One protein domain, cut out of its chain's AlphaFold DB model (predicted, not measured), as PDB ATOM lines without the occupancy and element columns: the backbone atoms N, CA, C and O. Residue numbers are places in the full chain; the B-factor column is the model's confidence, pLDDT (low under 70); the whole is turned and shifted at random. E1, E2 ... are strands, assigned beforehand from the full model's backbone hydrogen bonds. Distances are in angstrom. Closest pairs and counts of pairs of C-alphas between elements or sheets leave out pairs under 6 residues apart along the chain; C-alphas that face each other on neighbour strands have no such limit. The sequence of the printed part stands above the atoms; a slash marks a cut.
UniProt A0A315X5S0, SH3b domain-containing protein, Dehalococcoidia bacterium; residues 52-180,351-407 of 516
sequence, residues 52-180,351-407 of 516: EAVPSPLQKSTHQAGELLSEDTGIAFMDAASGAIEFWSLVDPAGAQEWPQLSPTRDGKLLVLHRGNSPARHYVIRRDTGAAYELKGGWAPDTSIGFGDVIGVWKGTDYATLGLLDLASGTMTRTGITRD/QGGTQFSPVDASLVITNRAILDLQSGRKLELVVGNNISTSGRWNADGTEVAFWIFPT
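What this domain is: This is residues 52 to 180 and 351 to 407 of the 516 residues of the protein "SH3b domain-containing protein" of Dehalococcoidia bacterium (UniProt A0A315X5S0). Four small twisted sheets stand face to face in turn in a curved row, like four blades of an incomplete propeller: E9 to E12 at one end, then the sheet of E1 and E5 to E8, then the sheet of E2, E3, E4, E16 and E17, and E13 to E15 at the other end. The row makes the longest axis, and the sheet at each end has a neighbour sheet on one face only. The printed part has 186 residues, with no named helix and 17 named strands, E1 to E17 in order along the chain, and its class is all strand. The sheets run E1 E8 E7 E6 E5, E2 E4 E3 E17 E16, E9 E10 E11 E12 and E13 E14 E15, all antiparallel. The whole is compact, with a radius of gyration of the C-alphas of 17.0 A, and spans 50 by 37 by 30 A.

Where its parts are: E1, residues 52 to 54, begins with C-alpha 52 at (186.514, 123.641, 328.046). E2, residues 58 to 64, is 19.4 A long; E3, residues 74 to 79, is 16.6 A; E4, residues 84 to 90, is 20.1 A. E5 holds residues 101 to 104, E6 110 to 115, E7 121 to 126 and E8 132 to 135. E9, residues 139 to 147, is the longest strand by residues and bends by 83 degrees at residue 144, whose C-alpha is at (207.962, 122.115, 322.975). E10 holds residues 150 to 155, E11 161 to 166 and E12 171 to 174. After the cut come E13, residues 363 to 365, E14, residues 369 to 372, and E15, residues 378 to 380. E16, residues 387 to 393, is 19.9 A long, and E17, residues 399 to 406, is 22.8 A, ending with C-alpha 406 at (199.710, 126.718, 300.850).

How they stand to each other: E5 to E8 form a meander, each strand the antiparallel neighbour of the one before, and E1 is an edge strand beside E8, with N 52 and O 134 3.0 A apart. In the hairpin E6 and E7, N 111 and O 125 are 2.8 A apart. This strongly twisted sheet and the sheet E2 E4 E3 E17 E16 face each other, 12.1 A centre to centre; the closest C-alphas of E3 and E5, those of Ile 75 and Leu 102, are 7.0 A apart. In that second sheet the neighbour strands E2 and E4 have N 59 and O 89 within hydrogen-bond range at 2.8 A, and the neighbour strands E3 and E17 have N 402 and O 76 within hydrogen-bond range at 2.7 A. The first sheet also faces the meander E9 to E12, 10.3 A centre to centre; the closest C-alphas of E7 and E9, those of His 122 and Ala 140, are 6.4 A apart. In the hairpin E9 and E10, N 142 and O 152 are 2.8 A apart. The meander E13 to E15 faces the second sheet, 9.6 A centre to centre, with the C-alphas of Ile 365 in E13 and Gly 391 in E16 closest at 6.8 A; N 371 and O 364 of E14 and E13 are 2.7 A apart. The four together are a stack of sheets, face to face in turn; E9 and E16 are apart.

The domain as a whole: The two C-alphas farthest apart, those of Gly 137 and Ser 375, are 51.3 A from each other. Residues 181 to 350 are not printed, and C-alphas 180 and 351 are 30.9 A apart across the cut. Of the links that are printed whole, E2 to E3, E4 to E5 and E15 to E16 are short and the others tight. Residues 68 to 69 pair with residues 382 to 383, parallel. The mean pLDDT of the printed part is 86.4; under 70 are residues 93 to 100, 116 to 119, 156 to 159, 180 and 351 to 353.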
ATOM      1  N   GLU A  52     187.864 123.916 328.537       90.62
ATOM      2  CA  GLU A  52     186.514 123.641 328.046       90.62
ATOM      3  C   GLU A  52     186.580 122.550 326.976       90.62
ATOM      4  O   GLU A  52     187.255 122.718 325.963       90.62
ATOM      5  N   ALA A  53     185.888 121.427 327.179       92.44
ATOM      6  CA  ALA A  53     185.743 120.424 326.129       92.44
ATOM      7  C   ALA A  53     184.907 121.003 324.978       92.44
ATOM      8  O   ALA A  53     183.817 121.530 325.199       92.44
ATOM      9  N   VAL A  54     185.406 120.888 323.749       93.38
ATOM     10  CA  VAL A  54     184.768 121.448 322.550       93.38
ATOM     11  C   VAL A  54     184.723 120.410 321.428       93.38
ATOM     12  O   VAL A  54     185.521 119.469 321.424       93.38
ATOM     13  N   PRO A  55     183.821 120.553 320.440       93.56
ATOM     14  CA  PRO A  55     183.932 119.794 319.200       93.56
ATOM     15  C   PRO A  55     185.308 120.005 318.562       93.56
ATOM     16  O   PRO A  55     185.813 121.131 318.543       93.56
ATOM     17  N   SER A  56     185.906 118.935 318.033       91.44
ATOM     18  CA  SER A  56     187.224 119.032 317.409       91.44
ATOM     19  C   SER A  56     187.199 120.025 316.241       91.44
ATOM     20  O   SER A  56     186.390 119.859 315.325       91.44
ATOM     21  N   PRO A  57     188.089 121.036 316.229       90.38
ATOM     22  CA  PRO A  57     188.244 121.924 315.080       90.38
ATOM     23  C   PRO A  57     188.980 121.244 313.914       90.38
ATOM     24  O   PRO A  57     189.099 121.831 312.837       90.38
ATOM     25  N   LEU A  58     189.481 120.024 314.136       92.38
ATOM     26  CA  LEU A  58     190.198 119.209 313.168       92.38
ATOM     27  C   LEU A  58     189.411 117.938 312.835       92.38
ATOM     28  O   LEU A  58     188.806 117.327 313.721       92.38
ATOM     29  N   GLN A  59     189.477 117.508 311.580       93.31
ATOM     30  CA  GLN A  59     189.059 116.177 311.159       93.31
ATOM     31  C   GLN A  59     190.281 115.282 310.969       93.31
ATOM     32  O   GLN A  59     191.303 115.723 310.445       93.31
ATOM     33  N   LYS A  60     190.151 114.018 311.375       95.25
ATOM     34  CA  LYS A  60     191.147 112.970 311.153       95.25
ATOM     35  C   LYS A  60     190.750 112.146 309.932       95.25
ATOM     36  O   LYS A  60     189.597 111.738 309.809       95.25
ATOM     37  N   SER A  61     191.717 111.856 309.075       95.69
ATOM     38  CA  SER A  61     191.596 110.920 307.956       95.69
ATOM     39  C   SER A  61     192.828 110.015 307.891       95.69
ATOM     40  O   SER A  61     193.845 110.281 308.537       95.69
ATOM     41  N   THR A  62     192.726 108.913 307.154       96.69
ATOM     42  CA  THR A  62     193.812 107.942 306.996       96.69
ATOM     43  C   THR A  62     194.070 107.714 305.521       96.69
ATOM     44  O   THR A  62     193.125 107.540 304.757       96.69
ATOM     45  N   HIS A  63     195.348 107.696 305.161       97.00
ATOM     46  CA  HIS A  63     195.850 107.532 303.803       97.00
ATOM     47  C   HIS A  63     197.054 106.584 303.819       97.00
ATOM     48  O   HIS A  63     197.503 106.131 304.879       97.00
ATOM     49  N   GLN A  64     197.586 106.285 302.647       97.56
ATOM     50  CA  GLN A  64     198.837 105.556 302.459       97.56
ATOM     51  C   GLN A  64     199.852 106.407 301.700       97.56
ATOM     52  O   GLN A  64     199.499 107.297 300.927       97.56
ATOM     53  N   ALA A  65     201.137 106.112 301.895       95.75
ATOM     54  CA  ALA A  65     202.199 106.691 301.085       95.75
ATOM     55  C   ALA A  65     201.913 106.494 299.585       95.75
ATOM     56  O   ALA A  65     201.570 105.400 299.134       95.75
ATOM     57  N   GLY A  66     202.066 107.568 298.811       94.62
ATOM     58  CA  GLY A  66     201.729 107.622 297.389       94.62
ATOM     59  C   GLY A  66     200.297 108.076 297.076       94.62
ATOM     60  O   GLY A  66     200.026 108.419 295.925       94.62
ATOM     61  N   GLU A  67     199.389 108.126 298.055       95.69
ATOM     62  CA  GLU A  67     198.040 108.670 297.862       95.69
ATOM     63  C   GLU A  67     198.059 110.206 297.885       95.69
ATOM     64  O   GLU A  67     198.748 110.825 298.698       95.69
ATOM     65  N   LEU A  68     197.305 110.828 296.970       93.12
ATOM     66  CA  LEU A  68     197.166 112.282 296.912       93.12
ATOM     67  C   LEU A  68     196.287 112.768 298.068       93.12
ATOM     68  O   LEU A  68     195.091 112.478 298.093       93.12
ATOM     69  N   LEU A  69     196.858 113.580 298.955       90.38
ATOM     70  CA  LEU A  69     196.090 114.328 299.945       90.38
ATOM     71  C   LEU A  69     195.360 115.483 299.254       90.38
ATOM     72  O   LEU A  69     195.979 116.310 298.578       90.38
ATOM     73  N   SER A  70     194.035 115.508 299.394       82.31
ATOM     74  CA  SER A  70     193.158 116.459 298.704       82.31
ATOM     75  C   SER A  70     193.084 117.833 299.368       82.31
ATOM     76  O   SER A  70     192.615 118.788 298.754       82.31
ATOM     77  N   GLU A  71     193.513 117.928 300.622       80.44
ATOM     78  CA  GLU A  71     193.419 119.127 301.435       80.44
ATOM     79  C   GLU A  71     194.709 119.951 301.399       80.44
ATOM     80  O   GLU A  71     195.817 119.441 301.566       80.44
ATOM     81  N   ASP A  72     194.543 121.267 301.268       75.06
ATOM     82  CA  ASP A  72     195.659 122.192 301.061       75.06
ATOM     83  C   ASP A  72     196.346 122.639 302.364       75.06
ATOM     84  O   ASP A  72     197.315 123.400 302.338       75.06
ATOM     85  N   THR A  73     195.832 122.241 303.534       82.94
ATOM     86  CA  THR A  73     196.372 122.650 304.841       82.94
ATOM     87  C   THR A  73     196.104 121.605 305.917       82.94
ATOM     88  O   THR A  73     194.978 121.126 306.064       82.94
ATOM     89  N   GLY A  74     197.122 121.296 306.717       90.50
ATOM     90  CA  GLY A  74     196.995 120.383 307.847       90.50
ATOM     91  C   GLY A  74     198.339 119.864 308.340       90.50
ATOM     92  O   GLY A  74     199.394 120.428 308.040       90.50
ATOM     93  N   ILE A  75     198.292 118.767 309.088       93.38
ATOM     94  CA  ILE A  75     199.478 118.016 309.497       93.38
ATOM     95  C   ILE A  75     199.266 116.529 309.214       93.38
ATOM     96  O   ILE A  75     198.236 115.956 309.575       93.38
ATOM     97  N   ALA A  76     200.224 115.918 308.528       95.12
ATOM     98  CA  ALA A  76     200.240 114.492 308.236       95.12
ATOM     99  C   ALA A  76     201.296 113.808 309.098       95.12
ATOM    100  O   ALA A  76     202.420 114.283 309.181       95.12
ATOM    101  N   PHE A  77     200.956 112.684 309.704       96.75
ATOM    102  CA  PHE A  77     201.891 111.829 310.416       96.75
ATOM    103  C   PHE A  77     202.091 110.558 309.608       96.75
ATOM    104  O   PHE A  77     201.126 109.836 309.367       96.75
ATOM    105  N   MET A  78     203.311 110.320 309.142       97.69
ATOM    106  CA  MET A  78     203.655 109.146 308.346       97.69
ATOM    107  C   MET A  78     204.488 108.180 309.177       97.69
ATOM    108  O   MET A  78     205.597 108.522 309.591       97.69
ATOM    109  N   ASP A  79     203.972 106.971 309.370       97.56
ATOM    110  CA  ASP A  79     204.703 105.872 309.997       97.56
ATOM    111  C   ASP A  79     205.840 105.406 309.076       97.56
ATOM    112  O   ASP A  79     205.625 105.080 307.904       97.56
ATOM    113  N   ALA A  80     207.066 105.372 309.591       96.50
ATOM    114  CA  ALA A  80     208.256 105.096 308.791       96.50
ATOM    115  C   ALA A  80     208.357 103.630 308.342       96.50
ATOM    116  O   ALA A  80     208.990 103.322 307.323       96.50
ATOM    117  N   ALA A  81     207.723 102.710 309.072       96.19
ATOM    118  CA  ALA A  81     207.731 101.294 308.740       96.19
ATOM    119  C   ALA A  81     206.725 100.978 307.623       96.19
ATOM    120  O   ALA A  81     207.097 100.447 306.576       96.19
ATOM    121  N   SER A  82     205.462 101.337 307.823       96.94
ATOM    122  CA  SER A  82     204.336 100.986 306.953       96.94
ATOM    123  C   SER A  82     204.051 102.012 305.859       96.94
ATOM    124  O   SER A  82     203.504 101.641 304.823       96.94
ATOM    125  N   GLY A  83     204.407 103.283 306.061       97.00
ATOM    126  CA  GLY A  83     203.957 104.379 305.206       97.00
ATOM    127  C   GLY A  83     202.484 104.738 305.387       97.00
ATOM    128  O   GLY A  83     201.950 105.488 304.573       97.00
ATOM    129  N   ALA A  84     201.820 104.223 306.427       98.00
ATOM    130  CA  ALA A  84     200.487 104.673 306.788       98.00
ATOM    131  C   ALA A  84     200.536 106.153 307.181       98.00
ATOM    132  O   ALA A  84     201.419 106.579 307.926       98.00
ATOM    133  N   ILE A  85     199.582 106.928 306.670       97.81
ATOM    134  CA  ILE A  85     199.486 108.361 306.915       97.81
ATOM    135  C   ILE A  85     198.224 108.640 307.718       97.81
ATOM    136  O   ILE A  85     197.108 108.348 307.288       97.81
ATOM    137  N   GLU A  86     198.392 109.264 308.872       97.50
ATOM    138  CA  GLU A  86     197.314 109.884 309.626       97.50
ATOM    139  C   GLU A  86     197.306 111.385 309.349       97.50
ATOM    140  O   GLU A  86     198.258 112.086 309.679       97.50
ATOM    141  N   PHE A  87     196.227 111.900 308.767       96.00
ATOM    142  CA  PHE A  87     196.148 113.299 308.366       96.00
ATOM    143  C   PHE A  87     195.076 114.061 309.147       96.00
ATOM    144  O   PHE A  87     193.930 113.616 309.243       96.00
ATOM    145  N   TRP A  88     195.461 115.225 309.673       95.19
ATOM    146  CA  TRP A  88     194.592 116.151 310.391       95.19
ATOM    147  C   TRP A  88     194.450 117.463 309.629       95.19
ATOM    148  O   TRP A  88     195.421 118.209 309.481       95.19
ATOM    149  N   SER A  89     193.229 117.768 309.199       91.56
ATOM    150  CA  SER A  89     192.871 119.007 308.501       91.56
ATOM    151  C   SER A  89     191.804 119.792 309.257       91.56
ATOM    152  O   SER A  89     191.122 119.264 310.133       91.56
ATOM    153  N   LEU A  90     191.665 121.080 308.947       88.19
ATOM    154  CA  LEU A  90     190.626 121.927 309.534       88.19
ATOM    155  C   LEU A  90     189.239 121.552 308.998       88.19
ATOM    156  O   LEU A  90     189.061 121.418 307.792       88.19
ATOM    157  N   VAL A  91     188.246 121.472 309.891       86.94
ATOM    158  CA  VAL A  91     186.841 121.199 309.515       86.94
ATOM    159  C   VAL A  91     186.220 122.364 308.725       86.94
ATOM    160  O   VAL A  91     185.386 122.142 307.853       86.94
ATOM    161  N   ASP A  92     186.627 123.607 309.008       79.62
ATOM    162  CA  ASP A  92     186.149 124.816 308.319       79.62
ATOM    163  C   ASP A  92     187.328 125.734 307.929       79.62
ATOM    164  O   ASP A  92     187.729 126.609 308.710       79.62
ATOM    165  N   PRO A  93     187.915 125.538 306.733       66.88
ATOM    166  CA  PRO A  93     189.043 126.336 306.264       66.88
ATOM    167  C   PRO A  93     188.634 127.748 305.813       66.88
ATOM    168  O   PRO A  93     189.490 128.628 305.741       66.88
ATOM    169  N   ALA A  94     187.345 128.015 305.551       57.44
ATOM    170  CA  ALA A  94     186.882 129.293 304.993       57.44
ATOM    171  C   ALA A  94     187.054 130.480 305.964       57.44
ATOM    172  O   ALA A  94     187.071 131.636 305.536       57.44
ATOM    173  N   GLY A  95     187.228 130.203 307.261       54.72
ATOM    174  CA  GLY A  95     187.576 131.188 308.291       54.72
ATOM    175  C   GLY A  95     189.062 131.236 308.673       54.72
ATOM    176  O   GLY A  95     189.418 131.989 309.579       54.72
ATOM    177  N   ALA A  96     189.928 130.435 308.047       54.34
ATOM    178  CA  ALA A  96     191.368 130.403 308.308       54.34
ATOM    179  C   ALA A  96     192.109 131.363 307.359       54.34
ATOM    180  O   ALA A  96     192.907 130.950 306.527       54.34
ATOM    181  N   GLN A  97     191.826 132.669 307.453       50.25
ATOM    182  CA  GLN A  97     192.643 133.680 306.756       50.25
ATOM    183  C   GLN A  97     194.040 133.845 307.375       50.25
ATOM    184  O   GLN A  97     194.923 134.447 306.768       50.25
ATOM    185  N   GLU A  98     194.252 133.296 308.567       55.94
ATOM    186  CA  GLU A  98     195.538 133.274 309.245       55.94
ATOM    187  C   GLU A  98     196.097 131.860 309.225       55.94
ATOM    188  O   GLU A  98     195.360 130.901 309.451       55.94
ATOM    189  N   TRP A  99     197.401 131.772 308.962       56.75
ATOM    190  CA  TRP A  99     198.200 130.556 309.019       56.75
ATOM    191  C   TRP A  99     197.925 129.847 310.349       56.75
ATOM    192  O   TRP A  99     198.418 130.306 311.385       56.75
ATOM    193  N   PRO A 100     197.128 128.766 310.364       58.94
ATOM    194  CA  PRO A 100     196.892 128.045 311.592       58.94
ATOM    195  C   PRO A 100     198.221 127.396 311.955       58.94
ATOM    196  O   PRO A 100     198.723 126.540 311.227       58.94
ATOM    197  N   GLN A 101     198.815 127.824 313.068       78.19
ATOM    198  CA  GLN A 101     199.959 127.124 313.635       78.19
ATOM    199  C   GLN A 101     199.402 125.856 314.273       78.19
ATOM    200  O   GLN A 101     198.935 125.868 315.411       78.19
ATOM    201  N   LEU A 102     199.329 124.794 313.476       88.69
ATOM    202  CA  LEU A 102     199.073 123.449 313.957       88.69
ATOM    203  C   LEU A 102     200.423 122.826 314.284       88.69
ATOM    204  O   LEU A 102     201.246 122.655 313.390       88.69
ATOM    205  N   SER A 103     200.655 122.498 315.546       90.50
ATOM    206  CA  SER A 103     201.931 121.957 316.012       90.50
ATOM    207  C   SER A 103     201.684 120.704 316.849       90.50
ATOM    208  O   SER A 103     200.817 120.730 317.722       90.50
ATOM    209  N   PRO A 104     202.403 119.597 316.614       92.50
ATOM    210  CA  PRO A 104     202.366 118.445 317.491       92.50
ATOM    211  C   PRO A 104     203.295 118.643 318.688       92.50
ATOM    212  O   PRO A 104     204.311 119.336 318.590       92.50
ATOM    213  N   THR A 105     202.998 117.975 319.799       89.75
ATOM    214  CA  THR A 105     204.015 117.716 320.825       89.75
ATOM    215  C   THR A 105     205.127 116.839 320.259       89.75
ATOM    216  O   THR A 105     204.972 116.181 319.229       89.75
ATOM    217  N   ARG A 106     206.285 116.828 320.919       83.75
ATOM    218  CA  ARG A 106     207.484 116.138 320.417       83.75
ATOM    219  C   ARG A 106     207.310 114.621 320.254       83.75
ATOM    220  O   ARG A 106     207.907 114.018 319.363       83.75
ATOM    221  N   ASP A 107     206.475 114.026 321.092       85.44
ATOM    222  CA  ASP A 107     206.065 112.621 321.035       85.44
ATOM    223  C   ASP A 107     204.864 112.368 320.098       85.44
ATOM    224  O   ASP A 107     204.396 111.237 319.964       85.44
ATOM    225  N   GLY A 108     204.336 113.425 319.473       89.94
ATOM    226  CA  GLY A 108     203.213 113.380 318.545       89.94
ATOM    227  C   GLY A 108     201.864 113.027 319.174       89.94
ATOM    228  O   GLY A 108     200.924 112.755 318.426       89.94
ATOM    229  N   LYS A 109     201.735 112.986 320.509       92.00
ATOM    230  CA  LYS A 109     200.497 112.547 321.185       92.00
ATOM    231  C   LYS A 109     199.421 113.624 321.248       92.00
ATOM    232  O   LYS A 109     198.232 113.294 321.189       92.00
ATOM    233  N   LEU A 110     199.818 114.891 321.319       94.19
ATOM    234  CA  LEU A 110     198.907 116.029 321.339       94.19
ATOM    235  C   LEU A 110     199.131 116.915 320.118       94.19
ATOM    236  O   LEU A 110     200.256 117.084 319.650       94.19
ATOM    237  N   LEU A 111     198.051 117.518 319.633       94.88
ATOM    238  CA  LEU A 111     198.076 118.561 318.617       94.88
ATOM    239  C   LEU A 111     197.625 119.868 319.246       94.88
ATOM    240  O   LEU A 111     196.646 119.905 319.989       94.88
ATOM    241  N   VAL A 112     198.303 120.949 318.906       93.31
ATOM    242  CA  VAL A 112     197.935 122.291 319.324       93.31
ATOM    243  C   VAL A 112     197.574 123.103 318.104       93.31
ATOM    244  O   VAL A 112     198.372 123.226 317.180       93.31
ATOM    245  N   LEU A 113     196.381 123.685 318.127       91.25
ATOM    246  CA  LEU A 113     195.916 124.624 317.118       91.25
ATOM    247  C   LEU A 113     195.824 126.021 317.734       91.25
ATOM    248  O   LEU A 113     194.999 126.265 318.620       91.25
ATOM    249  N   HIS A 114     196.632 126.950 317.228       87.38
ATOM    250  CA  HIS A 114     196.514 128.374 317.542       87.38
ATOM    251  C   HIS A 114     195.594 129.052 316.509       87.38
ATOM    252  O   HIS A 114     195.858 128.974 315.308       87.38
ATOM    253  N   ARG A 115     194.508 129.707 316.954       78.94
ATOM    254  CA  ARG A 115     193.524 130.358 316.068       78.94
ATOM    255  C   ARG A 115     193.252 131.817 316.459       78.94
ATOM    256  O   ARG A 115     192.693 132.077 317.524       78.94
ATOM    257  N   GLY A 116     193.511 132.725 315.515       63.22
ATOM    258  CA  GLY A 116     192.908 134.056 315.424       63.22
ATOM    259  C   GLY A 116     193.644 135.213 316.104       63.22
ATOM    260  O   GLY A 116     194.481 135.035 316.990       63.22
ATOM    261  N   ASN A 117     193.214 136.416 315.715       61.81
ATOM    262  CA  ASN A 117     193.542 137.696 316.326       61.81
ATOM    263  C   ASN A 117     192.617 138.020 317.517       61.81
ATOM    264  O   ASN A 117     191.398 138.010 317.388       61.81
ATOM    265  N   SER A 118     193.248 138.317 318.658       59.06
ATOM    266  CA  SER A 118     192.736 138.851 319.935       59.06
ATOM    267  C   SER A 118     191.215 138.750 320.247       59.06
ATOM    268  O   SER A 118     190.423 139.505 319.677       59.06
ATOM    269  N   PRO A 119     190.802 137.942 321.250       69.25
ATOM    270  CA  PRO A 119     191.644 137.023 322.014       69.25
ATOM    271  C   PRO A 119     192.012 135.805 321.161       69.25
ATOM    272  O   PRO A 119     191.149 135.192 320.534       69.25
ATOM    273  N   ALA A 120     193.299 135.447 321.158       77.88
ATOM    274  CA  ALA A 120     193.750 134.204 320.547       77.88
ATOM    275  C   ALA A 120     193.057 133.020 321.236       77.88
ATOM    276  O   ALA A 120     192.974 132.967 322.467       77.88
ATOM    277  N   ARG A 121     192.537 132.083 320.440       86.00
ATOM    278  CA  ARG A 121     191.955 130.832 320.937       86.00
ATOM    279  C   ARG A 121     192.952 129.712 320.711       86.00
ATOM    280  O   ARG A 121     193.481 129.558 319.610       86.00
ATOM    281  N   HIS A 122     193.181 128.926 321.749       90.50
ATOM    282  CA  HIS A 122     194.110 127.808 321.708       90.50
ATOM    283  C   HIS A 122     193.355 126.516 321.966       90.50
ATOM    284  O   HIS A 122     192.627 126.411 322.953       90.50
ATOM    285  N   TYR A 123     193.546 125.545 321.084       92.25
ATOM    286  CA  TYR A 123     192.971 124.217 321.232       92.25
ATOM    287  C   TYR A 123     194.086 123.209 321.434       92.25
ATOM    288  O   TYR A 123     195.084 123.254 320.716       92.25
ATOM    289  N   VAL A 124     193.890 122.292 322.374       94.25
ATOM    290  CA  VAL A 124     194.728 121.109 322.548       94.25
ATOM    291  C   VAL A 124     193.878 119.888 322.224       94.25
ATOM    292  O   VAL A 124     192.772 119.738 322.744       94.25
ATOM    293  N   ILE A 125     194.367 119.044 321.324       95.00
ATOM    294  CA  ILE A 125     193.661 117.880 320.801       95.00
ATOM    295  C   ILE A 125     194.475 116.633 321.133       95.00
ATOM    296  O   ILE A 125     195.658 116.558 320.803       95.00
ATOM    297  N   ARG A 126     193.838 115.637 321.750       95.56
ATOM    298  CA  ARG A 126     194.423 114.305 321.930       95.56
ATOM    299  C   ARG A 126     194.345 113.547 320.610       95.56
ATOM    300  O   ARG A 126     193.254 113.326 320.086       95.56
ATOM    301  N   ARG A 127     195.491 113.164 320.048       95.00
ATOM    302  CA  ARG A 127     195.568 112.579 318.699       95.00
ATOM    303  C   ARG A 127     194.932 111.184 318.612       95.00
ATOM    304  O   ARG A 127     194.337 110.810 317.603       95.00
ATOM    305  N   ASP A 128     195.039 110.395 319.669       94.31
ATOM    306  CA  ASP A 128     194.488 109.037 319.719       94.31
ATOM    307  C   ASP A 128     192.950 109.013 319.625       94.31
ATOM    308  O   ASP A 128     192.374 108.163 318.947       94.31
ATOM    309  N   THR A 129     192.297 109.973 320.274       94.50
ATOM    310  CA  THR A 129     190.843 110.026 320.475       94.50
ATOM    311  C   THR A 129     190.155 111.119 319.662       94.50
ATOM    312  O   THR A 129     188.944 111.056 319.463       94.50
ATOM    313  N   GLY A 130     190.895 112.138 319.217       93.88
ATOM    314  CA  GLY A 130     190.342 113.362 318.636       93.88
ATOM    315  C   GLY A 130     189.622 114.258 319.647       93.88
ATOM    316  O   GLY A 130     188.967 115.218 319.244       93.88
ATOM    317  N   ALA A 131     189.719 113.964 320.949       94.50
ATOM    318  CA  ALA A 131     189.140 114.806 321.987       94.50
ATOM    319  C   ALA A 131     189.840 116.170 321.993       94.50
ATOM    320  O   ALA A 131     191.065 116.234 322.101       94.50
ATOM    321  N   ALA A 132     189.064 117.247 321.874       94.25
ATOM    322  CA  ALA A 132     189.576 118.606 321.789       94.25
ATOM    323  C   ALA A 132     189.127 119.448 322.980       94.25
ATOM    324  O   ALA A 132     187.983 119.375 323.438       94.25
ATOM    325  N   TYR A 133     190.042 120.292 323.438       93.50
ATOM    326  CA  TYR A 133     189.829 121.182 324.563       93.50
ATOM    327  C   TYR A 133     190.289 122.585 324.197       93.50
ATOM    328  O   TYR A 133     191.387 122.767 323.675       93.50
ATOM    329  N   GLU A 134     189.458 123.583 324.472       91.81
ATOM    330  CA  GLU A 134     189.832 124.986 324.369       91.81
ATOM    331  C   GLU A 134     190.418 125.464 325.700       91.81
ATOM    332  O   GLU A 134     189.807 125.302 326.761       91.81
ATOM    333  N   LEU A 135     191.592 126.092 325.634       90.06
ATOM    334  CA  LEU A 135     192.214 126.740 326.782       90.06
ATOM    335  C   LEU A 135     191.562 128.102 327.038       90.06
ATOM    336  O   LEU A 135     191.435 128.938 326.141       90.06
ATOM    337  N   LYS A 136     191.157 128.332 328.286       87.06
ATOM    338  CA  LYS A 136     190.521 129.571 328.758       87.06
ATOM    339  C   LYS A 136     191.454 130.351 329.670       87.06
ATOM    340  O   LYS A 136     192.546 129.910 329.992       87.06
ATOM    341  N   GLY A 137     191.035 131.544 330.091       82.75
ATOM    342  CA  GLY A 137     191.736 132.296 331.140       82.75
ATOM    343  C   GLY A 137     193.097 132.880 330.740       82.75
ATOM    344  O   GLY A 137     193.903 133.176 331.622       82.75
ATOM    345  N   GLY A 138     193.349 133.056 329.436       83.25
ATOM    346  CA  GLY A 138     194.588 133.650 328.920       83.25
ATOM    347  C   GLY A 138     195.803 132.725 329.002       83.25
ATOM    348  O   GLY A 138     196.924 133.217 329.141       83.25
ATOM    349  N   TRP A 139     195.576 131.408 328.971       86.12
ATOM    350  CA  TRP A 139     196.625 130.400 328.863       86.12
ATOM    351  C   TRP A 139     196.940 130.088 327.397       86.12
ATOM    352  O   TRP A 139     196.027 129.848 326.604       86.12
ATOM    353  N   ALA A 140     198.227 130.051 327.060       86.94
ATOM    354  CA  ALA A 140     198.732 129.668 325.748       86.94
ATOM    355  C   ALA A 140     199.572 128.381 325.863       86.94
ATOM    356  O   ALA A 140     200.464 128.319 326.710       86.94
ATOM    357  N   PRO A 141     199.304 127.347 325.055       89.50
ATOM    358  CA  PRO A 141     200.043 126.090 325.080       89.50
ATOM    359  C   PRO A 141     201.419 126.226 324.428       89.50
ATOM    360  O   PRO A 141     201.609 127.032 323.516       89.50
ATOM    361  N   ASP A 142     202.350 125.382 324.862       86.81
ATOM    362  CA  ASP A 142     203.702 125.286 324.328       86.81
ATOM    363  C   ASP A 142     204.030 123.840 323.947       86.81
ATOM    364  O   ASP A 142     204.334 122.996 324.787       86.81
ATOM    365  N   THR A 143     203.981 123.551 322.647       84.06
ATOM    366  CA  THR A 143     204.233 122.200 322.109       84.06
ATOM    367  C   THR A 143     205.647 121.675 322.325       84.06
ATOM    368  O   THR A 143     205.874 120.470 322.208       84.06
ATOM    369  N   SER A 144     206.602 122.548 322.654       78.62
ATOM    370  CA  SER A 144     207.962 122.115 322.975       78.62
ATOM    371  C   SER A 144     208.070 121.493 324.376       78.62
ATOM    372  O   SER A 144     209.024 120.752 324.645       78.62
ATOM    373  N   ILE A 145     207.046 121.707 325.214       81.88
ATOM    374  CA  ILE A 145     206.834 121.100 326.529       81.88
ATOM    375  C   ILE A 145     205.633 120.154 326.425       81.88
ATOM    376  O   ILE A 145     204.503 120.547 326.697       81.88
ATOM    377  N   GLY A 146     205.837 118.903 326.022       82.56
ATOM    378  CA  GLY A 146     204.728 117.956 325.947       82.56
ATOM    379  C   GLY A 146     205.168 116.505 325.984       82.56
ATOM    380  O   GLY A 146     206.138 116.144 325.318       82.56
ATOM    381  N   PHE A 147     204.441 115.705 326.763       85.75
ATOM    382  CA  PHE A 147     204.615 114.262 326.869       85.75
ATOM    383  C   PHE A 147     203.323 113.571 327.307       85.75
ATOM    384  O   PHE A 147     202.742 113.904 328.344       85.75
ATOM    385  N   GLY A 148     202.912 112.557 326.553       88.94
ATOM    386  CA  GLY A 148     201.668 111.837 326.761       88.94
ATOM    387  C   GLY A 148     200.486 112.799 326.729       88.94
ATOM    388  O   GLY A 148     200.259 113.484 325.738       88.94
ATOM    389  N   ASP A 149     199.752 112.858 327.839       91.56
ATOM    390  CA  ASP A 149     198.615 113.764 328.020       91.56
ATOM    391  C   ASP A 149     198.994 115.086 328.713       91.56
ATOM    392  O   ASP A 149     198.113 115.894 329.013       91.56
ATOM    393  N   VAL A 150     200.286 115.327 328.972       91.19
ATOM    394  CA  VAL A 150     200.767 116.538 329.644       91.19
ATOM    395  C   VAL A 150     201.332 117.543 328.648       91.19
ATOM    396  O   VAL A 150     202.142 117.186 327.794       91.19
ATOM    397  N   ILE A 151     200.959 118.817 328.794       91.06
ATOM    398  CA  ILE A 151     201.485 119.935 328.005       91.06
ATOM    399  C   ILE A 151     201.822 121.149 328.880       91.06
ATOM    400  O   ILE A 151     201.115 121.468 329.836       91.06
ATOM    401  N   GLY A 152     202.897 121.855 328.546       89.88
ATOM    402  CA  GLY A 152     203.218 123.148 329.131       89.88
ATOM    403  C   GLY A 152     202.252 124.225 328.649       89.88
ATOM    404  O   GLY A 152     201.927 124.318 327.466       89.88
ATOM    405  N   VAL A 153     201.791 125.058 329.573       89.81
ATOM    406  CA  VAL A 153     200.941 126.213 329.290       89.81
ATOM    407  C   VAL A 153     201.494 127.445 329.989       89.81
ATOM    408  O   VAL A 153     201.933 127.394 331.136       89.81
ATOM    409  N   TRP A 154     201.441 128.578 329.309       87.25
ATOM    410  CA  TRP A 154     201.927 129.858 329.798       87.25
ATOM    411  C   TRP A 154     200.774 130.816 330.057       87.25
ATOM    412  O   TRP A 154     199.853 130.904 329.247       87.25
ATOM    413  N   LYS A 155     200.830 131.558 331.167       84.31
ATOM    414  CA  LYS A 155     199.813 132.562 331.514       84.31
ATOM    415  C   LYS A 155     200.303 133.990 331.304       84.31
ATOM    416  O   LYS A 155     201.407 134.342 331.725       84.31
ATOM    417  N   GLY A 156     199.403 134.835 330.805       68.19
ATOM    418  CA  GLY A 156     199.573 136.288 330.745       68.19
ATOM    419  C   GLY A 156     200.165 136.769 329.422       68.19
ATOM    420  O   GLY A 156     200.702 135.983 328.650       68.19
ATOM    421  N   THR A 157     200.067 138.077 329.168       62.50
ATOM    422  CA  THR A 157     200.553 138.710 327.926       62.50
ATOM    423  C   THR A 157     202.057 138.542 327.718       62.50
ATOM    424  O   THR A 157     202.513 138.546 326.579       62.50
ATOM    425  N   ASP A 158     202.795 138.325 328.811       61.03
ATOM    426  CA  ASP A 158     204.255 138.229 328.823       61.03
ATOM    427  C   ASP A 158     204.744 136.794 329.089       61.03
ATOM    428  O   ASP A 158     205.920 136.589 329.381       61.03
ATOM    429  N   TYR A 159     203.856 135.790 329.021       68.00
ATOM    430  CA  TYR A 159     204.196 134.387 329.312       68.00
ATOM    431  C   TYR A 159     204.860 134.231 330.696       68.00
ATOM    432  O   TYR A 159     205.828 133.499 330.876       68.00
ATOM    433  N   ALA A 160     204.352 134.964 331.691       72.00
ATOM    434  CA  ALA A 160     205.041 135.196 332.958       72.00
ATOM    435  C   ALA A 160     205.041 133.989 333.905       72.00
ATOM    436  O   ALA A 160     205.807 133.977 334.862       72.00
ATOM    437  N   THR A 161     204.178 132.991 333.705       82.94
ATOM    438  CA  THR A 161     204.091 131.817 334.591       82.94
ATOM    439  C   THR A 161     203.844 130.548 333.794       82.94
ATOM    440  O   THR A 161     202.901 130.502 333.002       82.94
ATOM    441  N   LEU A 162     204.655 129.523 334.059       86.44
ATOM    442  CA  LEU A 162     204.504 128.186 333.491       86.44
ATOM    443  C   LEU A 162     203.615 127.300 334.377       86.44
ATOM    444  O   LEU A 162     203.805 127.193 335.592       86.44
ATOM    445  N   GLY A 163     202.660 126.626 333.748       89.12
ATOM    446  CA  GLY A 163     201.912 125.504 334.301       89.12
ATOM    447  C   GLY A 163     202.106 124.257 333.444       89.12
ATOM    448  O   GLY A 163     202.384 124.353 332.252       89.12
ATOM    449  N   LEU A 164     201.956 123.088 334.052       90.75
ATOM    450  CA  LEU A 164     201.906 121.803 333.363       90.75
ATOM    451  C   LEU A 164     200.486 121.281 333.463       90.75
ATOM    452  O   LEU A 164     199.972 121.064 334.559       90.75
ATOM    453  N   LEU A 165     199.846 121.140 332.317       90.56
ATOM    454  CA  LEU A 165     198.473 120.710 332.204       90.56
ATOM    455  C   LEU A 165     198.418 119.234 331.829       90.56
ATOM    456  O   LEU A 165     198.836 118.884 330.733       90.56
ATOM    457  N   ASP A 166     197.842 118.407 332.696       90.44
ATOM    458  CA  ASP A 166     197.460 117.030 332.390       90.44
ATOM    459  C   ASP A 166     196.012 116.978 331.872       90.44
ATOM    460  O   ASP A 166     195.055 117.226 332.611       90.44
ATOM    461  N   LEU A 167     195.845 116.640 330.594       88.81
ATOM    462  CA  LEU A 167     194.543 116.533 329.934       88.81
ATOM    463  C   LEU A 167     193.732 115.316 330.387       88.81
ATOM    464  O   LEU A 167     192.504 115.354 330.309       88.81
ATOM    465  N   ALA A 168     194.381 114.241 330.844       86.81
ATOM    466  CA  ALA A 168     193.685 113.031 331.267       86.81
ATOM    467  C   ALA A 168     192.934 113.261 332.582       86.81
ATOM    468  O   ALA A 168     191.805 112.796 332.750       86.81
ATOM    469  N   SER A 169     193.550 114.002 333.505       86.06
ATOM    470  CA  SER A 169     192.944 114.366 334.790       86.06
ATOM    471  C   SER A 169     192.264 115.741 334.790       86.06
ATOM    472  O   SER A 169     191.469 116.023 335.685       86.06
ATOM    473  N   GLY A 170     192.561 116.599 333.808       84.62
ATOM    474  CA  GLY A 170     192.125 117.998 333.779       84.62
ATOM    475  C   GLY A 170     192.789 118.858 334.860       84.62
ATOM    476  O   GLY A 170     192.236 119.882 335.261       84.62
ATOM    477  N   THR A 171     193.943 118.429 335.380       86.75
ATOM    478  CA  THR A 171     194.643 119.103 336.481       86.75
ATOM    479  C   THR A 171     195.796 119.955 335.967       86.75
ATOM    480  O   THR A 171     196.415 119.652 334.949       86.75
ATOM    481  N   MET A 172     196.101 121.038 336.684       87.31
ATOM    482  CA  MET A 172     197.249 121.890 336.390       87.31
ATOM    483  C   MET A 172     198.233 121.859 337.552       87.31
ATOM    484  O   MET A 172     197.903 122.247 338.670       87.31
ATOM    485  N   THR A 173     199.468 121.478 337.257       87.12
ATOM    486  CA  THR A 173     200.599 121.582 338.175       87.12
ATOM    487  C   THR A 173     201.312 122.903 337.920       87.12
ATOM    488  O   THR A 173     201.920 123.104 336.869       87.12
ATOM    489  N   ARG A 174     201.248 123.838 338.870       81.94
ATOM    490  CA  ARG A 174     202.020 125.085 338.778       81.94
ATOM    491  C   ARG A 174     203.472 124.809 339.147       81.94
ATOM    492  O   ARG A 174     203.737 124.296 340.228       81.94
ATOM    493  N   THR A 175     204.404 125.183 338.276       81.38
ATOM    494  CA  THR A 175     205.837 124.920 338.495       81.38
ATOM    495  C   THR A 175     206.511 125.990 339.356       81.38
ATOM    496  O   THR A 175     207.625 125.791 339.826       81.38
ATOM    497  N   GLY A 176     205.864 127.150 339.531       77.62
ATOM    498  CA  GLY A 176     206.466 128.324 340.173       77.62
ATOM    499  C   GLY A 176     207.526 129.023 339.313       77.62
ATOM    500  O   GLY A 176     208.138 129.983 339.768       77.62
ATOM    501  N   ILE A 177     207.731 128.565 338.075       79.69
ATOM    502  CA  ILE A 177     208.713 129.125 337.151       79.69
ATOM    503  C   ILE A 177     208.104 130.336 336.457       79.69
ATOM    504  O   ILE A 177     207.022 130.259 335.862       79.69
ATOM    505  N   THR A 178     208.831 131.446 336.520       77.06
ATOM    506  CA  THR A 178     208.465 132.692 335.859       77.06
ATOM    507  C   THR A 178     209.469 133.051 334.782       77.06
ATOM    508  O   THR A 178     210.676 132.918 334.982       77.06
ATOM    509  N   ARG A 179     208.967 133.542 333.652       73.12
ATOM    510  CA  ARG A 179     209.788 134.141 332.604       73.12
ATOM    511  C   ARG A 179     210.114 135.577 332.997       73.12
ATOM    512  O   ARG A 179     209.197 136.335 333.315       73.12
ATOM    513  N   ASP A 180     211.388 135.966 332.976       68.44
ATOM    514  CA  ASP A 180     211.695 137.392 332.992       68.44
ATOM    515  C   ASP A 180     211.242 137.981 331.638       68.44
ATOM    516  O   ASP A 180     211.476 137.412 330.572       68.44
ATOM    517  N   GLN A 351     212.193 125.404 303.371       50.38
ATOM    518  CA  GLN A 351     212.922 125.221 304.625       50.38
ATOM    519  C   GLN A 351     212.243 124.136 305.477       50.38
ATOM    520  O   GLN A 351     211.179 124.330 306.064       50.38
ATOM    521  N   GLY A 352     212.886 122.979 305.522       57.03
ATOM    522  CA  GLY A 352     212.469 121.798 306.275       57.03
ATOM    523  C   GLY A 352     213.511 120.697 306.138       57.03
ATOM    524  O   GLY A 352     213.144 119.546 305.951       57.03
ATOM    525  N   GLY A 353     214.787 121.119 306.153       68.88
ATOM    526  CA  GLY A 353     215.970 120.400 305.681       68.88
ATOM    527  C   GLY A 353     215.961 118.918 306.002       68.88
ATOM    528  O   GLY A 353     215.527 118.501 307.076       68.88
ATOM    529  N   THR A 354     216.440 118.149 305.038       86.00
ATOM    530  CA  THR A 354     216.602 116.712 305.148       86.00
ATOM    531  C   THR A 354     217.300 116.351 306.456       86.00
ATOM    532  O   THR A 354     218.258 117.002 306.871       86.00
ATOM    533  N   GLN A 355     216.788 115.337 307.144       91.31
ATOM    534  CA  GLN A 355     217.262 114.941 308.471       91.31
ATOM    535  C   GLN A 355     217.298 113.424 308.573       91.31
ATOM    536  O   GLN A 355     216.376 112.742 308.120       91.31
ATOM    537  N   PHE A 356     218.321 112.890 309.232       93.25
ATOM    538  CA  PHE A 356     218.294 111.498 309.673       93.25
ATOM    539  C   PHE A 356     217.214 111.273 310.727       93.25
ATOM    540  O   PHE A 356     216.891 112.183 311.496       93.25
ATOM    541  N   SER A 357     216.692 110.047 310.786       93.19
ATOM    542  CA  SER A 357     215.940 109.604 311.954       93.19
ATOM    543  C   SER A 357     216.828 109.697 313.198       93.19
ATOM    544  O   SER A 357     218.015 109.352 313.147       93.19
ATOM    545  N   PRO A 358     216.275 110.142 314.339       88.94
ATOM    546  CA  PRO A 358     217.021 110.205 315.588       88.94
ATOM    547  C   PRO A 358     217.399 108.821 316.133       88.94
ATOM    548  O   PRO A 358     218.220 108.756 317.045       88.94
ATOM    549  N   VAL A 359     216.835 107.724 315.614       89.44
ATOM    550  CA  VAL A 359     217.118 106.366 316.116       89.44
ATOM    551  C   VAL A 359     217.585 105.385 315.042       89.44
ATOM    552  O   VAL A 359     218.135 104.344 315.387       89.44
ATOM    553  N   ASP A 360     217.392 105.701 313.759       93.75
ATOM    554  CA  ASP A 360     217.731 104.807 312.651       93.75
ATOM    555  C   ASP A 360     218.577 105.531 311.595       93.75
ATOM    556  O   ASP A 360     218.102 106.390 310.854       93.75
ATOM    557  N   ALA A 361     219.854 105.159 311.498       94.12
ATOM    558  CA  ALA A 361     220.792 105.766 310.556       94.12
ATOM    559  C   ALA A 361     220.454 105.487 309.080       94.12
ATOM    560  O   ALA A 361     220.949 106.185 308.195       94.12
ATOM    561  N   SER A 362     219.623 104.478 308.806       95.00
ATOM    562  CA  SER A 362     219.175 104.153 307.452       95.00
ATOM    563  C   SER A 362     218.005 105.011 306.986       95.00
ATOM    564  O   SER A 362     217.722 105.023 305.791       95.00
ATOM    565  N   LEU A 363     217.332 105.729 307.889       96.00
ATOM    566  CA  LEU A 363     216.144 106.504 307.559       96.00
ATOM    567  C   LEU A 363     216.458 107.991 307.475       96.00
ATOM    568  O   LEU A 363     217.052 108.586 308.373       96.00
ATOM    569  N   VAL A 364     215.993 108.607 306.396       94.75
ATOM    570  CA  VAL A 364     216.152 110.033 306.128       94.75
ATOM    571  C   VAL A 364     214.815 110.624 305.719       94.75
ATOM    572  O   VAL A 364     214.140 110.086 304.847       94.75
ATOM    573  N   ILE A 365     214.435 111.755 306.305       93.44
ATOM    574  CA  ILE A 365     213.320 112.550 305.788       93.44
ATOM    575  C   ILE A 365     213.813 113.564 304.785       93.44
ATOM    576  O   ILE A 365     214.875 114.144 304.954       93.44
ATOM    577  N   THR A 366     212.984 113.813 303.788       90.38
ATOM    578  CA  THR A 366     213.009 114.990 302.923       90.38
ATOM    579  C   THR A 366     211.735 115.796 303.178       90.38
ATOM    580  O   THR A 366     210.880 115.379 303.959       90.38
ATOM    581  N   ASN A 367     211.526 116.898 302.454       83.81
ATOM    582  CA  ASN A 367     210.293 117.684 302.574       83.81
ATOM    583  C   ASN A 367     209.007 116.866 302.352       83.81
ATOM    584  O   ASN A 367     207.958 117.254 302.859       83.81
ATOM    585  N   ARG A 368     209.049 115.769 301.584       87.69
ATOM    586  CA  ARG A 368     207.851 115.002 301.190       87.69
ATOM    587  C   ARG A 368     207.995 113.498 301.315       87.69
ATOM    588  O   ARG A 368     207.107 112.781 300.876       87.69
ATOM    589  N   ALA A 369     209.104 112.987 301.820       92.38
ATOM    590  CA  ALA A 369     209.305 111.550 301.813       92.38
ATOM    591  C   ALA A 369     210.202 111.085 302.939       92.38
ATOM    592  O   ALA A 369     211.107 111.809 303.346       92.38
ATOM    593  N   ILE A 370     209.978 109.845 303.353       95.31
ATOM    594  CA  ILE A 370     210.923 109.049 304.122       95.31
ATOM    595  C   ILE A 370     211.675 108.167 303.127       95.31
ATOM    596  O   ILE A 370     211.067 107.468 302.311       95.31
ATOM    597  N   LEU A 371     212.997 108.232 303.173       95.12
ATOM    598  CA  LEU A 371     213.918 107.437 302.381       95.12
ATOM    599  C   LEU A 371     214.596 106.429 303.299       95.12
ATOM    600  O   LEU A 371     215.175 106.808 304.313       95.12
ATOM    601  N   ASP A 372     214.544 105.164 302.916       95.50
ATOM    602  CA  ASP A 372     215.359 104.106 303.491       95.50
ATOM    603  C   ASP A 372     216.571 103.892 302.582       95.50
ATOM    604  O   ASP A 372     216.457 103.432 301.444       95.50
ATOM    605  N   LEU A 373     217.739 104.271 303.087       93.69
ATOM    606  CA  LEU A 373     219.002 104.259 302.360       93.69
ATOM    607  C   LEU A 373     219.524 102.843 302.103       93.69
ATOM    608  O   LEU A 373     220.301 102.647 301.170       93.69
ATOM    609  N   GLN A 374     219.129 101.863 302.920       92.25
ATOM    610  CA  GLN A 374     219.583 100.482 302.776       92.25
ATOM    611  C   GLN A 374     218.760  99.740 301.728       92.25
ATOM    612  O   GLN A 374     219.320  99.060 300.867       92.25
ATOM    613  N   SER A 375     217.433  99.864 301.794       94.25
ATOM    614  CA  SER A 375     216.535  99.176 300.860       94.25
ATOM    615  C   SER A 375     216.246  99.978 299.587       94.25
ATOM    616  O   SER A 375     215.733  99.422 298.615       94.25
ATOM    617  N   GLY A 376     216.547 101.281 299.579       92.12
ATOM    618  CA  GLY A 376     216.151 102.212 298.519       92.12
ATOM    619  C   GLY A 376     214.652 102.528 298.516       92.12
ATOM    620  O   GLY A 376     214.146 103.140 297.573       92.12
ATOM    621  N   ARG A 377     213.912 102.090 299.543       95.25
ATOM    622  CA  ARG A 377     212.472 102.318 299.660       95.25
ATOM    623  C   ARG A 377     212.192 103.801 299.900       95.25
ATOM    624  O   ARG A 377     212.805 104.435 300.754       95.25
ATOM    625  N   LYS A 378     211.217 104.335 299.164       95.19
ATOM    626  CA  LYS A 378     210.712 105.705 299.300       95.19
ATOM    627  C   LYS A 378     209.242 105.661 299.705       95.19
ATOM    628  O   LYS A 378     208.424 105.122 298.964       95.19
ATOM    629  N   LEU A 379     208.915 106.251 300.850       95.88
ATOM    630  CA  LEU A 379     207.542 106.516 301.277       95.88
ATOM    631  C   LEU A 379     207.248 107.992 301.045       95.88
ATOM    632  O   LEU A 379     207.872 108.841 301.671       95.88
ATOM    633  N   GLU A 380     206.349 108.306 300.118       94.00
ATOM    634  CA  GLU A 380     206.111 109.679 299.671       94.00
ATOM    635  C   GLU A 380     204.742 110.206 300.105       94.00
ATOM    636  O   GLU A 380     203.718 109.545 299.955       94.00
ATOM    637  N   LEU A 381     204.742 111.435 300.609       92.25
ATOM    638  CA  LEU A 381     203.581 112.266 300.862       92.25
ATOM    639  C   LEU A 381     203.251 113.028 299.576       92.25
ATOM    640  O   LEU A 381     203.956 113.968 299.192       92.25
ATOM    641  N   VAL A 382     202.178 112.625 298.901       92.12
ATOM    642  CA  VAL A 382     201.753 113.262 297.653       92.12
ATOM    643  C   VAL A 382     200.737 114.350 297.978       92.12
ATOM    644  O   VAL A 382     199.659 114.088 298.497       92.12
ATOM    645  N   VAL A 383     201.088 115.593 297.660       88.62
ATOM    646  CA  VAL A 383     200.242 116.778 297.857       88.62
ATOM    647  C   VAL A 383     200.068 117.523 296.535       88.62
ATOM    648  O   VAL A 383     200.893 117.394 295.625       88.62
ATOM    649  N   GLY A 384     199.000 118.312 296.430       84.75
ATOM    650  CA  GLY A 384     198.705 119.148 295.269       84.75
ATOM    651  C   GLY A 384     199.841 120.092 294.842       84.75
ATOM    652  O   GLY A 384     200.746 120.456 295.600       84.75
ATOM    653  N   ASN A 385     199.778 120.520 293.582       74.31
ATOM    654  CA  ASN A 385     200.697 121.516 293.034       74.31
ATOM    655  C   ASN A 385     200.500 122.853 293.776       74.31
ATOM    656  O   ASN A 385     199.367 123.299 293.927       74.31
ATOM    657  N   ASN A 386     201.593 123.511 294.187       74.75
ATOM    658  CA  ASN A 386     201.632 124.733 295.025       74.75
ATOM    659  C   ASN A 386     201.473 124.535 296.543       74.75
ATOM    660  O   ASN A 386     201.348 125.513 297.283       74.75
ATOM    661  N   ILE A 387     201.528 123.293 297.017       79.44
ATOM    662  CA  ILE A 387     201.601 122.998 298.447       79.44
ATOM    663  C   ILE A 387     203.062 122.862 298.869       79.44
ATOM    664  O   ILE A 387     203.844 122.148 298.239       79.44
ATOM    665  N   SER A 388     203.426 123.523 299.958       81.38
ATOM    666  CA  SER A 388     204.713 123.336 300.616       81.38
ATOM    667  C   SER A 388     204.562 122.365 301.770       81.38
ATOM    668  O   SER A 388     203.521 122.312 302.427       81.38
ATOM    669  N   THR A 389     205.624 121.612 302.016       84.38
ATOM    670  CA  THR A 389     205.696 120.692 303.139       84.38
ATOM    671  C   THR A 389     207.006 120.877 303.883       84.38
ATOM    672  O   THR A 389     208.041 121.157 303.277       84.38
ATOM    673  N   SER A 390     206.949 120.728 305.199       86.19
ATOM    674  CA  SER A 390     208.121 120.661 306.072       86.19
ATOM    675  C   SER A 390     207.968 119.413 306.927       86.19
ATOM    676  O   SER A 390     206.877 119.184 307.441       86.19
ATOM    677  N   GLY A 391     209.003 118.581 307.018       89.12
ATOM    678  CA  GLY A 391     208.976 117.329 307.773       89.12
ATOM    679  C   GLY A 391     209.807 117.423 309.050       89.12
ATOM    680  O   GLY A 391     210.859 118.063 309.068       89.12
ATOM    681  N   ARG A 392     209.367 116.757 310.118       90.44
ATOM    682  CA  ARG A 392     210.177 116.530 311.321       90.44
ATOM    683  C   ARG A 392     209.897 115.150 311.895       90.44
ATOM    684  O   ARG A 392     208.740 114.755 312.021       90.44
ATOM    685  N   TRP A 393     210.956 114.455 312.293       92.00
ATOM    686  CA  TRP A 393     210.845 113.225 313.066       92.00
ATOM    687  C   TRP A 393     210.185 113.476 314.420       92.00
ATOM    688  O   TRP A 393     210.489 114.456 315.111       92.00
ATOM    689  N   ASN A 394     209.315 112.561 314.822       89.12
ATOM    690  CA  ASN A 394     208.967 112.432 316.223       89.12
ATOM    691  C   ASN A 394     210.198 111.967 317.026       89.12
ATOM    692  O   ASN A 394     211.235 111.577 316.485       89.12
ATOM    693  N   ALA A 395     210.100 112.038 318.346       83.06
ATOM    694  CA  ALA A 395     211.234 111.732 319.204       83.06
ATOM    695  C   ALA A 395     211.756 110.296 319.132       83.06
ATOM    696  O   ALA A 395     212.962 110.091 319.258       83.06
ATOM    697  N   ASP A 396     210.860 109.324 318.973       86.12
ATOM    698  CA  ASP A 396     211.237 107.914 318.872       86.12
ATOM    699  C   ASP A 396     211.707 107.533 317.460       86.12
ATOM    700  O   ASP A 396     212.140 106.406 317.254       86.12
ATOM    701  N   GLY A 397     211.640 108.465 316.502       89.94
ATOM    702  CA  GLY A 397     212.070 108.296 315.119       89.94
ATOM    703  C   GLY A 397     211.291 107.245 314.329       89.94
ATOM    704  O   GLY A 397     211.766 106.828 313.272       89.94
ATOM    705  N   THR A 398     210.127 106.811 314.818       93.12
ATOM    706  CA  THR A 398     209.244 105.862 314.120       93.12
ATOM    707  C   THR A 398     208.263 106.554 313.181       93.12
ATOM    708  O   THR A 398     207.708 105.914 312.292       93.12
ATOM    709  N   GLU A 399     208.073 107.865 313.329       95.38
ATOM    710  CA  GLU A 399     207.069 108.621 312.591       95.38
ATOM    711  C   GLU A 399     207.563 110.021 312.226       95.38
ATOM    712  O   GLU A 399     208.394 110.624 312.909       95.38
ATOM    713  N   VAL A 400     207.011 110.572 311.148       94.94
ATOM    714  CA  VAL A 400     207.341 111.913 310.664       94.94
ATOM    715  C   VAL A 400     206.088 112.757 310.592       94.94
ATOM    716  O   VAL A 400     205.129 112.397 309.913       94.94
ATOM    717  N   ALA A 401     206.121 113.909 311.256       94.12
ATOM    718  CA  ALA A 401     205.108 114.937 311.124       94.12
ATOM    719  C   ALA A 401     205.460 115.859 309.948       94.12
ATOM    720  O   ALA A 401     206.513 116.497 309.936       94.12
ATOM    721  N   PHE A 402     204.569 115.937 308.967       92.44
ATOM    722  CA  PHE A 402     204.637 116.831 307.826       92.44
ATOM    723  C   PHE A 402     203.610 117.949 307.979       92.44
ATOM    724  O   PHE A 402     202.404 117.710 307.912       92.44
ATOM    725  N   TRP A 403     204.083 119.182 308.134       90.06
ATOM    726  CA  TRP A 403     203.233 120.364 308.032       90.06
ATOM    727  C   TRP A 403     202.923 120.624 306.569       90.06
ATOM    728  O   TRP A 403     203.842 120.740 305.763       90.06
ATOM    729  N   ILE A 404     201.641 120.735 306.245       88.31
ATOM    730  CA  ILE A 404     201.131 120.975 304.899       88.31
ATOM    731  C   ILE A 404     200.531 122.375 304.881       88.31
ATOM    732  O   ILE A 404     199.608 122.659 305.648       88.31
ATOM    733  N   PHE A 405     201.057 123.257 304.034       83.19
ATOM    734  CA  PHE A 405     200.581 124.636 303.962       83.19
ATOM    735  C   PHE A 405     200.680 125.228 302.546       83.19
ATOM    736  O   PHE A 405     201.629 124.942 301.799       83.19
ATOM    737  N   PRO A 406     199.724 126.090 302.159       76.50
ATOM    738  CA  PRO A 406     199.710 126.718 300.850       76.50
ATOM    739  C   PRO A 406     200.765 127.825 300.834       76.50
ATOM    740  O   PRO A 406     200.618 128.844 301.506       76.50
ATOM    741  N   THR A 407     201.847 127.651 300.073       70.56
ATOM    742  CA  THR A 407     202.832 128.731 299.896       70.56
ATOM    743  C   THR A 407     202.936 129.115 298.429       70.56
ATOM    744  O   THR A 407     203.542 128.384 297.643       70.56
TER     745      THR A 407